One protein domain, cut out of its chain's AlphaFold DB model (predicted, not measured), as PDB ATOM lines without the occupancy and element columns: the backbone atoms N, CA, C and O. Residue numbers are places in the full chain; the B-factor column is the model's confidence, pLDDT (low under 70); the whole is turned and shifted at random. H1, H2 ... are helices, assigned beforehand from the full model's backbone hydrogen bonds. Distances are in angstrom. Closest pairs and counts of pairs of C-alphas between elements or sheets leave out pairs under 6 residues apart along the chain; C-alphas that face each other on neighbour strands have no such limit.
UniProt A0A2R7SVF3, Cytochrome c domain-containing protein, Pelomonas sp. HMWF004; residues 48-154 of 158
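This is residues 48 to 154 of the 158 residues of the protein "Cytochrome c domain-containing protein" of Pelomonas sp. HMWF004 (UniProt A0A2R7SVF3). Helix H5 forms the core, with H1, H3, H4 and H6 packed round it, mostly crossed, while two long loops, residues 69 to 85 and 103 to 122, reach as far as 22 and 23 A from the mean of the C-alphas. The printed part has 107 residues with six named helices, H1 to H6 in order, and no named strand; it is all helix, though under half of the residues are in named elements. It is compact, with a radius of gyration of the C-alphas of 13.6 A and spans of 37 by 32 by 24 A.

H1, residues 55 to 63, touches the hub H5, residues 123 to 137, about perpendicular at 85 degrees; the closest C-alphas, of Gly 56 and Gln 128, are 4.8 A apart. H2, residues 65 to 68, meets H1 only through their link. H3, residues 86 to 89, touches H5 at residues 133 to 137 alone; the closest C-alphas, Leu 88 and Arg 134, are 5.8 A apart. H4, residues 94 to 102, touches H6, residues 146 to 153, at a steep tilt of 57 degrees; the closest C-alphas, Ile 97 and Val 150, are 6.4 A apart. In H1, H4, H5 and H6 every O i to N i+4 pair is within hydrogen-bond range; H2 and H3 are too short for one.

H1 begins at C-alpha 55, (21.033, 15.233, -9.410), and H6 ends at C-alpha 153, (27.450, 30.552, -23.555). H5 is 20.6 A long from first to last C-alpha.

The printed part has no cut; the links H2 to H3 and H4 to H5 are long. Residues 48 to 53 and 70 to 80 have pLDDT under 70.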
ATOM      1  N   ASP A  48      15.896   3.969 -17.881       56.03
ATOM      2  CA  ASP A  48      15.820   4.365 -16.478       56.03
ATOM      3  C   ASP A  48      15.295   5.776 -16.173       56.03
ATOM      4  O   ASP A  48      16.028   6.756 -16.040       56.03
ATOM      5  N   VAL A  49      13.978   5.828 -15.971       53.16
ATOM      6  CA  VAL A  49      13.316   6.840 -15.138       53.16
ATOM      7  C   VAL A  49      12.991   6.205 -13.781       53.16
ATOM      8  O   VAL A  49      11.881   6.280 -13.266       53.16
ATOM      9  N   GLY A  50      13.955   5.482 -13.219       53.16
ATOM     10  CA  GLY A  50      13.982   5.118 -11.816       53.16
ATOM     11  C   GLY A  50      14.403   6.325 -10.994       53.16
ATOM     12  O   GLY A  50      15.114   7.212 -11.466       53.16
ATOM     13  N   ARG A  51      13.931   6.375  -9.749       50.38
ATOM     14  CA  ARG A  51      14.231   7.406  -8.749       50.38
ATOM     15  C   ARG A  51      15.703   7.285  -8.317       50.38
ATOM     16  O   ARG A  51      16.006   6.912  -7.191       50.38
ATOM     17  N   SER A  52      16.614   7.519  -9.252       55.84
ATOM     18  CA  SER A  52      18.050   7.544  -9.039       55.84
ATOM     19  C   SER A  52      18.369   8.797  -8.232       55.84
ATOM     20  O   SER A  52      17.923   9.889  -8.576       55.84
ATOM     21  N   ALA A  53      19.152   8.666  -7.161       61.84
ATOM     22  CA  ALA A  53      19.619   9.792  -6.340       61.84
ATOM     23  C   ALA A  53      20.593  10.731  -7.092       61.84
ATOM     24  O   ALA A  53      21.310  11.518  -6.480       61.84
ATOM     25  N   GLU A  54      20.650  10.628  -8.420       74.81
ATOM     26  CA  GLU A  54      21.517  11.411  -9.276       74.81
ATOM     27  C   GLU A  54      20.872  12.779  -9.547       74.81
ATOM     28  O   GLU A  54      19.768  12.846 -10.096       74.81
ATOM     29  N   PRO A  55      21.558  13.883  -9.219       78.44
ATOM     30  CA  PRO A  55      21.033  15.233  -9.410       78.44
ATOM     31  C   PRO A  55      20.516  15.526 -10.832       78.44
ATOM     32  O   PRO A  55      19.445  16.113 -10.995       78.44
ATOM     33  N   GLY A  56      21.207  15.034 -11.868       84.50
ATOM     34  CA  GLY A  56      20.806  15.222 -13.267       84.50
ATOM     35  C   GLY A  56      19.482  14.539 -13.645       84.50
ATOM     36  O   GLY A  56      18.741  15.070 -14.471       84.50
ATOM     37  N   ALA A  57      19.137  13.417 -13.004       86.12
ATOM     38  CA  ALA A  57      17.869  12.725 -13.237       86.12
ATOM     39  C   ALA A  57      16.679  13.518 -12.670       86.12
ATOM     40  O   ALA A  57      15.647  13.649 -13.327       86.12
ATOM     41  N   ASN A  58      16.841  14.109 -11.482       86.88
ATOM     42  CA  ASN A  58      15.812  14.955 -10.868       86.88
ATOM     43  C   ASN A  58      15.584  16.242 -11.666       86.88
ATOM     44  O   ASN A  58      14.438  16.633 -11.884       86.88
ATOM     45  N   LEU A  59      16.663  16.865 -12.147       90.88
ATOM     46  CA  LEU A  59      16.579  18.032 -13.025       90.88
ATOM     47  C   LEU A  59      15.892  17.698 -14.358       90.88
ATOM     48  O   LEU A  59      15.048  18.457 -14.827       90.88
ATOM     49  N   TYR A  60      16.191  16.540 -14.955       90.00
ATOM     50  CA  TYR A  60      15.481  16.073 -16.147       90.00
ATOM     51  C   TYR A  60      13.981  15.889 -15.882       90.00
ATOM     52  O   TYR A  60      13.154  16.332 -16.682       90.00
ATOM     53  N   LEU A  61      13.621  15.265 -14.758       87.12
ATOM     54  CA  LEU A  61      12.229  15.046 -14.370       87.12
ATOM     55  C   LEU A  61      11.451  16.351 -14.178       87.12
ATOM     56  O   LEU A  61      10.295  16.426 -14.591       87.12
ATOM     57  N   SER A  62      12.067  17.371 -13.581       88.12
ATOM     58  CA  SER A  62      11.401  18.646 -13.307       88.12
ATOM     59  C   SER A  62      11.359  19.591 -14.510       88.12
ATOM     60  O   SER A  62      10.369  20.298 -14.679       88.12
ATOM     61  N   ALA A  63      12.399  19.608 -15.351       90.06
ATOM     62  CA  ALA A  63      12.542  20.600 -16.420       90.06
ATOM     63  C   ALA A  63      12.245  20.064 -17.830       90.06
ATOM     64  O   ALA A  63      11.851  20.833 -18.703       90.06
ATOM     65  N   CYS A  64      12.441  18.767 -18.087       89.62
ATOM     66  CA  CYS A  64      12.467  18.230 -19.455       89.62
ATOM     67  C   CYS A  64      11.425  17.132 -19.707       89.62
ATOM     68  O   CYS A  64      10.922  16.993 -20.824       89.62
ATOM     69  N   ALA A  65      11.122  16.321 -18.692       85.69
ATOM     70  CA  ALA A  65      10.357  15.090 -18.856       85.69
ATOM     71  C   ALA A  65       8.906  15.324 -19.292       85.69
ATOM     72  O   ALA A  65       8.365  14.490 -20.006       85.69
ATOM     73  N   SER A  66       8.291  16.459 -18.952       83.50
ATOM     74  CA  SER A  66       6.913  16.773 -19.364       83.50
ATOM     75  C   SER A  66       6.697  16.710 -20.882       83.50
ATOM     76  O   SER A  66       5.602  16.372 -21.323       83.50
ATOM     77  N   CYS A  67       7.739  16.991 -21.674       82.31
ATOM     78  CA  CYS A  67       7.697  16.905 -23.134       82.31
ATOM     79  C   CYS A  67       8.574  15.773 -23.687       82.31
ATOM     80  O   CYS A  67       8.217  15.138 -24.674       82.31
ATOM     81  N   HIS A  68       9.729  15.500 -23.078       84.38
ATOM     82  CA  HIS A  68      10.697  14.552 -23.638       84.38
ATOM     83  C   HIS A  68      10.587  13.127 -23.088       84.38
ATOM     84  O   HIS A  68      11.199  12.212 -23.646       84.38
ATOM     85  N   TYR A  69       9.801  12.907 -22.030       75.19
ATOM     86  CA  TYR A  69       9.487  11.559 -21.577       75.19
ATOM     87  C   TYR A  69       8.348  10.986 -22.417       75.19
ATOM     88  O   TYR A  69       7.210  11.438 -22.347       75.19
ATOM     89  N   SER A  70       8.653   9.964 -23.214       63.25
ATOM     90  CA  SER A  70       7.636   9.246 -23.975       63.25
ATOM     91  C   SER A  70       7.943   7.747 -23.974       63.25
ATOM     92  O   SER A  70       8.900   7.325 -24.630       63.25
ATOM     93  N   PRO A  71       7.171   6.929 -23.232       55.88
ATOM     94  CA  PRO A  71       7.354   5.478 -23.198       55.88
ATOM     95  C   PRO A  71       6.869   4.780 -24.482       55.88
ATOM     96  O   PRO A  71       7.196   3.618 -24.698       55.88
ATOM     97  N   ALA A  72       6.125   5.473 -25.353       54.12
ATOM     98  CA  ALA A  72       5.688   4.967 -26.653       54.12
ATOM     99  C   ALA A  72       5.629   6.113 -27.679       54.12
ATOM    100  O   ALA A  72       5.120   7.179 -27.341       54.12
ATOM    101  N   PRO A  73       6.106   5.930 -28.927       51.09
ATOM    102  CA  PRO A  73       5.975   6.951 -29.962       51.09
ATOM    103  C   PRO A  73       4.488   7.240 -30.218       51.09
ATOM    104  O   PRO A  73       3.790   6.437 -30.830       51.09
ATOM    105  N   ALA A  74       3.989   8.378 -29.732       49.41
ATOM    106  CA  ALA A  74       2.641   8.823 -30.057       49.41
ATOM    107  C   ALA A  74       2.599   9.236 -31.544       49.41
ATOM    108  O   ALA A  74       3.459  10.016 -31.974       49.41
ATOM    109  N   PRO A  75       1.628   8.748 -32.341       45.31
ATOM    110  CA  PRO A  75       1.470   9.168 -33.730       45.31
ATOM    111  C   PRO A  75       1.350  10.695 -33.811       45.31
ATOM    112  O   PRO A  75       0.530  11.292 -33.120       45.31
ATOM    113  N   GLY A  76       2.192  11.334 -34.623       45.53
ATOM    114  CA  GLY A  76       2.174  12.789 -34.815       45.53
ATOM    115  C   GLY A  76       2.950  13.613 -33.780       45.53
ATOM    116  O   GLY A  76       3.137  14.806 -33.997       45.53
ATOM    117  N   GLN A  77       3.480  13.013 -32.706       50.59
ATOM    118  CA  GLN A  77       4.408  13.716 -31.818       50.59
ATOM    119  C   GLN A  77       5.835  13.598 -32.356       50.59
ATOM    120  O   GLN A  77       6.604  12.719 -31.973       50.59
ATOM    121  N   VAL A  78       6.214  14.538 -33.224       49.09
ATOM    122  CA  VAL A  78       7.614  14.789 -33.612       49.09
ATOM    123  C   VAL A  78       8.346  15.526 -32.479       49.09
ATOM    124  O   VAL A  78       9.123  16.450 -32.698       49.09
ATOM    125  N   LEU A  79       8.111  15.134 -31.225       54.00
ATOM    126  CA  LEU A  79       9.071  15.413 -30.167       54.00
ATOM    127  C   LEU A  79      10.180  14.395 -30.389       54.00
ATOM    128  O   LEU A  79      10.127  13.261 -29.910       54.00
ATOM    129  N   GLY A  80      11.121  14.781 -31.258       60.78
ATOM    130  CA  GLY A  80      12.282  13.976 -31.594       60.78
ATOM    131  C   GLY A  80      12.873  13.437 -30.304       60.78
ATOM    132  O   GLY A  80      13.171  14.194 -29.377       60.78
ATOM    133  N   SER A  81      12.957  12.115 -30.203       71.81
ATOM    134  CA  SER A  81      13.572  11.503 -29.038       71.81
ATOM    135  C   SER A  81      14.935  12.122 -28.816       71.81
ATOM    136  O   SER A  81      15.729  12.205 -29.750       71.81
ATOM    137  N   LEU A  82      15.217  12.503 -27.572       84.44
ATOM    138  CA  LEU A  82      16.520  13.048 -27.205       84.44
ATOM    139  C   LEU A  82      17.668  12.106 -27.610       84.44
ATOM    140  O   LEU A  82      18.742  12.575 -27.960       84.44
ATOM    141  N   ALA A  83      17.422  10.793 -27.671       79.81
ATOM    142  CA  ALA A  83      18.402   9.810 -28.136       79.81
ATOM    143  C   ALA A  83      18.738   9.900 -29.639       79.81
ATOM    144  O   ALA A  83      19.761   9.380 -30.065       79.81
ATOM    145  N   LEU A  84      17.899  10.566 -30.436       78.81
ATOM    146  CA  LEU A  84      18.147  10.886 -31.848       78.81
ATOM    147  C   LEU A  84      18.555  12.352 -32.052       78.81
ATOM    148  O   LEU A  84      18.698  12.797 -33.189       78.81
ATOM    149  N   SER A  85      18.717  13.125 -30.975       86.44
ATOM    150  CA  SER A  85      19.061  14.536 -31.102       86.44
ATOM    151  C   SER A  85      20.518  14.704 -31.523       86.44
ATOM    152  O   SER A  85      21.438  14.342 -30.787       86.44
ATOM    153  N   THR A  86      20.747  15.352 -32.664       87.44
ATOM    154  CA  THR A  86      22.098  15.711 -33.119       87.44
ATOM    155  C   THR A  86      22.804  16.650 -32.141       87.44
ATOM    156  O   THR A  86      24.022  16.567 -32.002       87.44
ATOM    157  N   SER A  87      22.059  17.477 -31.392       91.75
ATOM    158  CA  SER A  87      22.624  18.323 -30.331       91.75
ATOM    159  C   SER A  87      23.250  17.506 -29.200       91.75
ATOM    160  O   SER A  87      24.234  17.941 -28.614       91.75
ATOM    161  N   LEU A  88      22.723  16.308 -28.929       92.19
ATOM    162  CA  LEU A  88      23.249  15.398 -27.916       92.19
ATOM    163  C   LEU A  88      24.305  14.444 -28.459       92.19
ATOM    164  O   LEU A  88      25.043  13.906 -27.646       92.19
ATOM    165  N   VAL A  89      24.395  14.224 -29.775       91.00
ATOM    166  CA  VAL A  89      25.374  13.309 -30.405       91.00
ATOM    167  C   VAL A  89      26.640  14.037 -30.882       91.00
ATOM    168  O   VAL A  89      27.721  13.443 -30.883       91.00
ATOM    169  N   SER A  90      26.539  15.326 -31.225       92.44
ATOM    170  CA  SER A  90      27.662  16.191 -31.628       92.44
ATOM    171  C   SER A  90      28.824  16.158 -30.631       92.44
ATOM    172  O   SER A  90      28.604  16.076 -29.425       92.44
ATOM    173  N   ASP A  91      30.066  16.236 -31.112       93.94
ATOM    174  CA  ASP A  91      31.246  16.330 -30.238       93.94
ATOM    175  C   ASP A  91      31.390  17.716 -29.599       93.94
ATOM    176  O   ASP A  91      31.950  17.833 -28.512       93.94
ATOM    177  N   ASP A  92      30.806  18.741 -30.218       95.06
ATOM    178  CA  ASP A  92      30.683  20.084 -29.652       95.06
ATOM    179  C   ASP A  92      29.342  20.231 -28.893       95.06
ATOM    180  O   ASP A  92      28.283  20.020 -29.509       95.06
ATOM    181  N   PRO A  93      29.350  20.594 -27.590       96.75
ATOM    182  CA  PRO A  93      28.140  20.809 -26.797       96.75
ATOM    183  C   PRO A  93      27.404  22.123 -27.102       96.75
ATOM    184  O   PRO A  93      26.289  22.304 -26.610       96.75
ATOM    185  N   ALA A  94      27.979  23.048 -27.877       96.19
ATOM    186  CA  ALA A  94      27.446  24.400 -28.061       96.19
ATOM    187  C   ALA A  94      25.984  24.414 -28.525       96.19
ATOM    188  O   ALA A  94      25.173  25.185 -28.010       96.19
ATOM    189  N   ASN A  95      25.611  23.516 -29.443       94.56
ATOM    190  CA  ASN A  95      24.232  23.428 -29.925       94.56
ATOM    191  C   ASN A  95      23.259  22.974 -28.823       94.56
ATOM    192  O   ASN A  95      22.173  23.529 -28.684       94.56
ATOM    193  N   PHE A  96      23.650  21.989 -28.005       96.12
ATOM    194  CA  PHE A  96      22.844  21.575 -26.856       96.12
ATOM    195  C   PHE A  96      22.666  22.731 -25.869       96.12
ATOM    196  O   PHE A  96      21.544  23.024 -25.458       96.12
ATOM    197  N   ILE A  97      23.764  23.411 -25.528       97.31
ATOM    198  CA  ILE A  97      23.759  24.525 -24.577       97.31
ATOM    199  C   ILE A  97      22.854  25.652 -25.083       97.31
ATOM    200  O   ILE A  97      22.016  26.149 -24.332       97.31
ATOM    201  N   HIS A  98      22.965  26.008 -26.365       95.44
ATOM    202  CA  HIS A  98      22.129  27.027 -26.990       95.44
ATOM    203  C   HIS A  98      20.641  26.676 -26.909       95.44
ATOM    204  O   HIS A  98      19.857  27.485 -26.421       95.44
ATOM    205  N   VAL A  99      20.261  25.461 -27.316       94.50
ATOM    206  CA  VAL A  99      18.862  25.003 -27.297       94.50
ATOM    207  C   VAL A  99      18.287  25.002 -25.880       94.50
ATOM    208  O   VAL A  99      17.164  25.453 -25.679       94.50
ATOM    209  N   VAL A 100      19.044  24.551 -24.876       95.50
ATOM    210  CA  VAL A 100      18.567  24.547 -23.482       95.50
ATOM    211  C   VAL A 100      18.452  25.963 -22.924       95.50
ATOM    212  O   VAL A 100      17.485  26.278 -22.238       95.50
ATOM    213  N   MET A 101      19.412  26.843 -23.210       95.75
ATOM    214  CA  MET A 101      19.401  28.204 -22.675       95.75
ATOM    215  C   MET A 101      18.358  29.097 -23.352       95.75
ATOM    216  O   MET A 101      17.654  29.830 -22.660       95.75
ATOM    217  N   GLN A 102      18.260  29.036 -24.680       94.44
ATOM    218  CA  GLN A 102      17.451  29.949 -25.496       94.44
ATOM    219  C   GLN A 102      16.092  29.369 -25.891       94.44
ATOM    220  O   GLN A 102      15.182  30.121 -26.229       94.44
ATOM    221  N   GLY A 103      15.931  28.049 -25.815       92.38
ATOM    222  CA  GLY A 103      14.728  27.375 -26.274       92.38
ATOM    223  C   GLY A 103      14.679  27.223 -27.794       92.38
ATOM    224  O   GLY A 103      15.646  27.470 -28.517       92.38
ATOM    225  N   VAL A 104      13.520  26.784 -28.279       89.56
ATOM    226  CA  VAL A 104      13.206  26.596 -29.697       89.56
ATOM    227  C   VAL A 104      11.843  27.217 -29.975       89.56
ATOM    228  O   VAL A 104      10.878  26.942 -29.262       89.56
ATOM    229  N   GLY A 105      11.761  28.025 -31.034       86.94
ATOM    230  CA  GLY A 105      10.528  28.711 -31.426       86.94
ATOM    231  C   GLY A 105      10.139  29.840 -30.467       86.94
ATOM    232  O   GLY A 105      10.974  30.391 -29.753       86.94
ATOM    233  N   GLY A 106       8.859  30.208 -30.472       81.81
ATOM    234  CA  GLY A 106       8.309  31.217 -29.573       81.81
ATOM    235  C   GLY A 106       6.779  31.285 -29.620       81.81
ATOM    236  O   GLY A 106       6.148  30.662 -30.480       81.81
ATOM    237  N   PRO A 107       6.149  32.046 -28.712       75.19
ATOM    238  CA  PRO A 107       4.708  32.264 -28.744       75.19
ATOM    239  C   PRO A 107       4.257  32.781 -30.118       75.19
ATOM    240  O   PRO A 107       4.771  33.782 -30.612       75.19
ATOM    241  N   GLY A 108       3.307  32.087 -30.749       77.56
ATOM    242  CA  GLY A 108       2.762  32.468 -32.058       77.56
ATOM    243  C   GLY A 108       3.597  32.052 -33.277       77.56
ATOM    244  O   GLY A 108       3.181  32.333 -34.400       77.56
ATOM    245  N   THR A 109       4.733  31.362 -33.106       79.38
ATOM    246  CA  THR A 109       5.474  30.787 -34.241       79.38
ATOM    247  C   THR A 109       4.928  29.403 -34.603       79.38
ATOM    248  O   THR A 109       4.786  28.574 -33.702       79.38
ATOM    249  N   PRO A 110       4.668  29.093 -35.887       77.69
ATOM    250  CA  PRO A 110       4.355  27.728 -36.306       77.69
ATOM    251  C   PRO A 110       5.513  26.769 -35.988       77.69
ATOM    252  O   PRO A 110       6.656  27.060 -36.339       77.69
ATOM    253  N   GLY A 111       5.224  25.618 -35.372       76.75
ATOM    254  CA  GLY A 111       6.210  24.562 -35.102       76.75
ATOM    255  C   GLY A 111       6.355  24.184 -33.620       76.75
ATOM    256  O   GLY A 111       5.561  24.627 -32.789       76.75
ATOM    257  N   PRO A 112       7.336  23.321 -33.286       76.38
ATOM    258  CA  PRO A 112       7.590  22.907 -31.910       76.38
ATOM    259  C   PRO A 112       8.091  24.084 -31.068       76.38
ATOM    260  O   PRO A 112       8.920  24.875 -31.518       76.38
ATOM    261  N   TYR A 113       7.607  24.154 -29.830       86.00
ATOM    262  CA  TYR A 113       8.023  25.144 -28.846       86.00
ATOM    263  C   TYR A 113       8.714  24.457 -27.669       86.00
ATOM    264  O   TYR A 113       8.159  23.540 -27.065       86.00
ATOM    265  N   MET A 114       9.915  24.926 -27.339       90.75
ATOM    266  CA  MET A 114      10.647  24.560 -26.130       90.75
ATOM    267  C   MET A 114      11.062  25.862 -25.442       90.75
ATOM    268  O   MET A 114      11.757  26.659 -26.070       90.75
ATOM    269  N   PRO A 115      10.658  26.118 -24.187       91.31
ATOM    270  CA  PRO A 115      11.067  27.333 -23.493       91.31
ATOM    271  C   PRO A 115      12.582  27.344 -23.250       91.31
ATOM    272  O   PRO A 115      13.203  26.297 -23.064       91.31
ATOM    273  N   GLY A 116      13.173  28.539 -23.226       94.00
ATOM    274  CA  GLY A 116      14.556  28.726 -22.800       94.00
ATOM    275  C   GLY A 116      14.680  28.675 -21.280       94.00
ATOM    276  O   GLY A 116      13.901  29.296 -20.559       94.00
ATOM    277  N   PHE A 117      15.683  27.958 -20.783       95.69
ATOM    278  CA  PHE A 117      15.913  27.765 -19.352       95.69
ATOM    279  C   PHE A 117      16.992  28.681 -18.781       95.69
ATOM    280  O   PHE A 117      17.341  28.551 -17.608       95.69
ATOM    281  N   ALA A 118      17.519  29.628 -19.569       95.12
ATOM    282  CA  ALA A 118      18.635  30.448 -19.120       95.12
ATOM    283  C   ALA A 118      18.345  31.199 -17.810       95.12
ATOM    284  O   ALA A 118      19.218  31.273 -16.954       95.12
ATOM    285  N   ALA A 119      17.132  31.718 -17.626       94.00
ATOM    286  CA  ALA A 119      16.759  32.443 -16.411       94.00
ATOM    287  C   ALA A 119      16.406  31.532 -15.220       94.00
ATOM    288  O   ALA A 119      16.445  31.984 -14.081       94.00
ATOM    289  N   ALA A 120      16.039  30.274 -15.477       93.88
ATOM    290  CA  ALA A 120      15.510  29.361 -14.464       93.88
ATOM    291  C   ALA A 120      16.555  28.375 -13.920       93.88
ATOM    292  O   ALA A 120      16.399  27.886 -12.806       93.88
ATOM    293  N   LEU A 121      17.595  28.069 -14.701       95.06
ATOM    294  CA  LEU A 121      18.620  27.086 -14.362       95.06
ATOM    295  C   LEU A 121      20.002  27.731 -14.282       95.06
ATOM    296  O   LEU A 121      20.372  28.560 -15.120       95.06
ATOM    297  N   THR A 122      20.780  27.305 -13.288       96.62
ATOM    298  CA  THR A 122      22.180  27.709 -13.139       96.62
ATOM    299  C   THR A 122      23.077  26.979 -14.142       96.62
ATOM    300  O   THR A 122      22.705  25.952 -14.714       96.62
ATOM    301  N   ASP A 123      24.307  27.460 -14.322       97.25
ATOM    302  CA  ASP A 123      25.301  26.767 -15.152       97.25
ATOM    303  C   ASP A 123      25.614  25.357 -14.622       97.25
ATOM    304  O   ASP A 123      25.848  24.426 -15.398       97.25
ATOM    305  N   ALA A 124      25.554  25.168 -13.300       96.62
ATOM    306  CA  ALA A 124      25.708  23.861 -12.676       96.62
ATOM    307  C   ALA A 124      24.540  22.925 -13.027       96.62
ATOM    308  O   ALA A 124      24.782  21.764 -13.358       96.62
ATOM    309  N   ASP A 125      23.299  23.420 -13.015       96.38
ATOM    310  CA  ASP A 125      22.120  22.627 -13.389       96.38
ATOM    311  C   ASP A 125      22.177  22.218 -14.863       96.38
ATOM    312  O   ASP A 125      21.979  21.052 -15.203       96.38
ATOM    313  N   ILE A 126      22.528  23.157 -15.748       96.62
ATOM    314  CA  ILE A 126      22.656  22.893 -17.187       96.62
ATOM    315  C   ILE A 126      23.765  21.868 -17.448       96.62
ATOM    316  O   ILE A 126      23.572  20.944 -18.240       96.62
ATOM    317  N   THR A 127      24.896  21.971 -16.747       97.06
ATOM    318  CA  THR A 127      25.993  20.992 -16.829       97.06
ATOM    319  C   THR A 127      25.541  19.596 -16.388       97.06
ATOM    320  O   THR A 127      25.884  18.596 -17.027       97.06
ATOM    321  N   GLN A 128      24.754  19.503 -15.315       95.50
ATOM    322  CA  GLN A 128      24.241  18.229 -14.807       95.50
ATOM    323  C   GLN A 128      23.234  17.595 -15.769       95.50
ATOM    324  O   GLN A 128      23.356  16.408 -16.076       95.50
ATOM    325  N   ILE A 129      22.293  18.377 -16.308       94.69
ATOM    326  CA  ILE A 129      21.329  17.900 -17.312       94.69
ATOM    327  C   ILE A 129      22.062  17.438 -18.576       94.69
ATOM    328  O   ILE A 129      21.787  16.348 -19.075       94.69
ATOM    329  N   ALA A 130      23.017  18.228 -19.073       95.50
ATOM    330  CA  ALA A 130      23.847  17.886 -20.228       95.50
ATOM    331  C   ALA A 130      24.554  16.537 -20.038       95.50
ATOM    332  O   ALA A 130      24.479  15.659 -20.898       95.50
ATOM    333  N   THR A 131      25.198  16.357 -18.883       94.94
ATOM    334  CA  THR A 131      25.931  15.132 -18.537       94.94
ATOM    335  C   THR A 131      24.994  13.931 -18.468       94.94
ATOM    336  O   THR A 131      25.263  12.890 -19.075       94.94
ATOM    337  N   TYR A 132      23.865  14.082 -17.773       92.69
ATOM    338  CA  TYR A 132      22.861  13.034 -17.633       92.69
ATOM    339  C   TYR A 132      22.280  12.624 -18.993       92.69
ATOM    340  O   TYR A 132      22.243  11.437 -19.318       92.69
ATOM    341  N   LEU A 133      21.880  13.584 -19.830       92.19
ATOM    342  CA  LEU A 133      21.295  13.296 -21.139       92.19
ATOM    343  C   LEU A 133      22.303  12.674 -22.107       92.19
ATOM    344  O   LEU A 133      21.971  11.688 -22.762       92.19
ATOM    345  N   ARG A 134      23.538  13.185 -22.168       93.25
ATOM    346  CA  ARG A 134      24.615  12.615 -22.996       93.25
ATOM    347  C   ARG A 134      24.838  11.143 -22.643       93.25
ATOM    348  O   ARG A 134      24.828  10.297 -23.534       93.25
ATOM    349  N   ARG A 135      24.950  10.827 -21.347       90.62
ATOM    350  CA  ARG A 135      25.193   9.463 -20.846       90.62
ATOM    351  C   ARG A 135      24.005   8.521 -21.033       90.62
ATOM    352  O   ARG A 135      24.201   7.352 -21.337       90.62
ATOM    353  N   THR A 136      22.781   8.991 -20.795       87.19
ATOM    354  CA  THR A 136      21.594   8.115 -20.802       87.19
ATOM    355  C   THR A 136      20.969   7.961 -22.182       87.19
ATOM    356  O   THR A 136      20.312   6.955 -22.452       87.19
ATOM    357  N   ARG A 137      21.155   8.943 -23.072       86.56
ATOM    358  CA  ARG A 137      20.493   8.986 -24.385       86.56
ATOM    359  C   ARG A 137      21.434   8.716 -25.550       86.56
ATOM    360  O   ARG A 137      20.950   8.457 -26.646       86.56
ATOM    361  N   THR A 138      22.746   8.684 -25.325       87.75
ATOM    362  CA  THR A 138      23.748   8.396 -26.363       87.75
ATOM    363  C   THR A 138      24.787   7.370 -25.884       87.75
ATOM    364  O   THR A 138      24.783   6.976 -24.724       87.75
ATOM    365  N   ASP A 139      25.660   6.913 -26.782       88.75
ATOM    366  CA  ASP A 139      26.883   6.122 -26.520       88.75
ATOM    367  C   ASP A 139      28.138   6.989 -26.567       88.75
ATOM    368  O   ASP A 139      29.264   6.495 -26.474       88.75
ATOM    369  N   ARG A 140      27.965   8.292 -26.768       92.50
ATOM    370  CA  ARG A 140      29.078   9.193 -26.980       92.50
ATOM    371  C   ARG A 140      29.770   9.448 -25.641       92.50
ATOM    372  O   ARG A 140      29.104   9.511 -24.603       92.50
ATOM    373  N   PRO A 141      31.099   9.636 -25.644       95.00
ATOM    374  CA  PRO A 141      31.809  10.004 -24.430       95.00
ATOM    375  C   PRO A 141      31.321  11.360 -23.900       95.00
ATOM    376  O   PRO A 141      30.718  12.168 -24.623       95.00
ATOM    377  N   ALA A 142      31.607  11.610 -22.622       95.75
ATOM    378  CA  ALA A 142      31.361  12.906 -22.005       95.75
ATOM    379  C   ALA A 142      32.082  14.021 -22.777       95.75
ATOM    380  O   ALA A 142      33.198  13.838 -23.267       95.75
ATOM    381  N   TRP A 143      31.443  15.185 -22.870       97.19
ATOM    382  CA  TRP A 143      32.061  16.362 -23.466       97.19
ATOM    383  C   TRP A 143      33.223  16.863 -22.610       97.19
ATOM    384  O   TRP A 143      33.093  17.043 -21.397       97.19
ATOM    385  N   VAL A 144      34.353  17.138 -23.255       95.94
ATOM    386  CA  VAL A 144      35.515  17.742 -22.602       95.94
ATOM    387  C   VAL A 144      35.232  19.225 -22.357       95.94
ATOM    388  O   VAL A 144      34.754  19.924 -23.245       95.94
ATOM    389  N   GLY A 145      35.517  19.717 -21.148       96.50
ATOM    390  CA  GLY A 145      35.383  21.144 -20.825       96.50
ATOM    391  C   GLY A 145      33.942  21.662 -20.733       96.50
ATOM    392  O   GLY A 145      33.737  22.874 -20.761       96.50
ATOM    393  N   LEU A 146      32.947  20.778 -20.589       97.06
ATOM    394  CA  LEU A 146      31.526  21.141 -20.548       97.06
ATOM    395  C   LEU A 146      31.188  22.303 -19.586       97.06
ATOM    396  O   LEU A 146      30.506  23.222 -20.036       97.06
ATOM    397  N   PRO A 147      31.671  22.352 -18.325       97.62
ATOM    398  CA  PRO A 147      31.356  23.473 -17.434       97.62
ATOM    399  C   PRO A 147      31.821  24.832 -17.982       97.62
ATOM    400  O   PRO A 147      31.101  25.824 -17.892       97.62
ATOM    401  N   ALA A 148      33.009  24.877 -18.594       97.62
ATOM    402  CA  ALA A 148      33.550  26.098 -19.186       97.62
ATOM    403  C   ALA A 148      32.762  26.518 -20.436       97.62
ATOM    404  O   ALA A 148      32.502  27.706 -20.630       97.62
ATOM    405  N   ALA A 149      32.335  25.551 -21.255       97.25
ATOM    406  CA  ALA A 149      31.471  25.814 -22.403       97.25
ATOM    407  C   ALA A 149      30.122  26.402 -21.957       97.25
ATOM    408  O   ALA A 149      29.683  27.414 -22.502       97.25
ATOM    409  N   VAL A 150      29.495  25.830 -20.922       97.81
ATOM    410  CA  VAL A 150      28.235  26.344 -20.360       97.81
ATOM    411  C   VAL A 150      28.397  27.792 -19.894       97.81
ATOM    412  O   VAL A 150      27.644  28.653 -20.343       97.81
ATOM    413  N   ALA A 151      29.419  28.083 -19.087       96.75
ATOM    414  CA  ALA A 151      29.682  29.442 -18.609       96.75
ATOM    415  C   ALA A 151      29.943  30.435 -19.758       96.75
ATOM    416  O   ALA A 151      29.477  31.572 -19.721       96.75
ATOM    417  N   THR A 152      30.648  30.004 -20.809       96.25
ATOM    418  CA  THR A 152      30.946  30.836 -21.989       96.25
ATOM    419  C   THR A 152      29.682  31.231 -22.755       96.25
ATOM    420  O   THR A 152      29.587  32.346 -23.262       96.25
ATOM    421  N   HIS A 153      28.702  30.330 -22.833       94.12
ATOM    422  CA  HIS A 153      27.450  30.552 -23.555       94.12
ATOM    423  C   HIS A 153      26.346  31.194 -22.707       94.12
ATOM    424  O   HIS A 153      25.270  31.488 -23.238       94.12
ATOM    425  N   ARG A 154      26.597  31.445 -21.415       94.19
ATOM    426  CA  ARG A 154      25.668  32.158 -20.538       94.19
ATOM    427  C   ARG A 154      25.324  33.521 -21.155       94.19
ATOM    428  O   ARG A 154      26.225  34.329 -21.405       94.19
TER     429      ARG A 154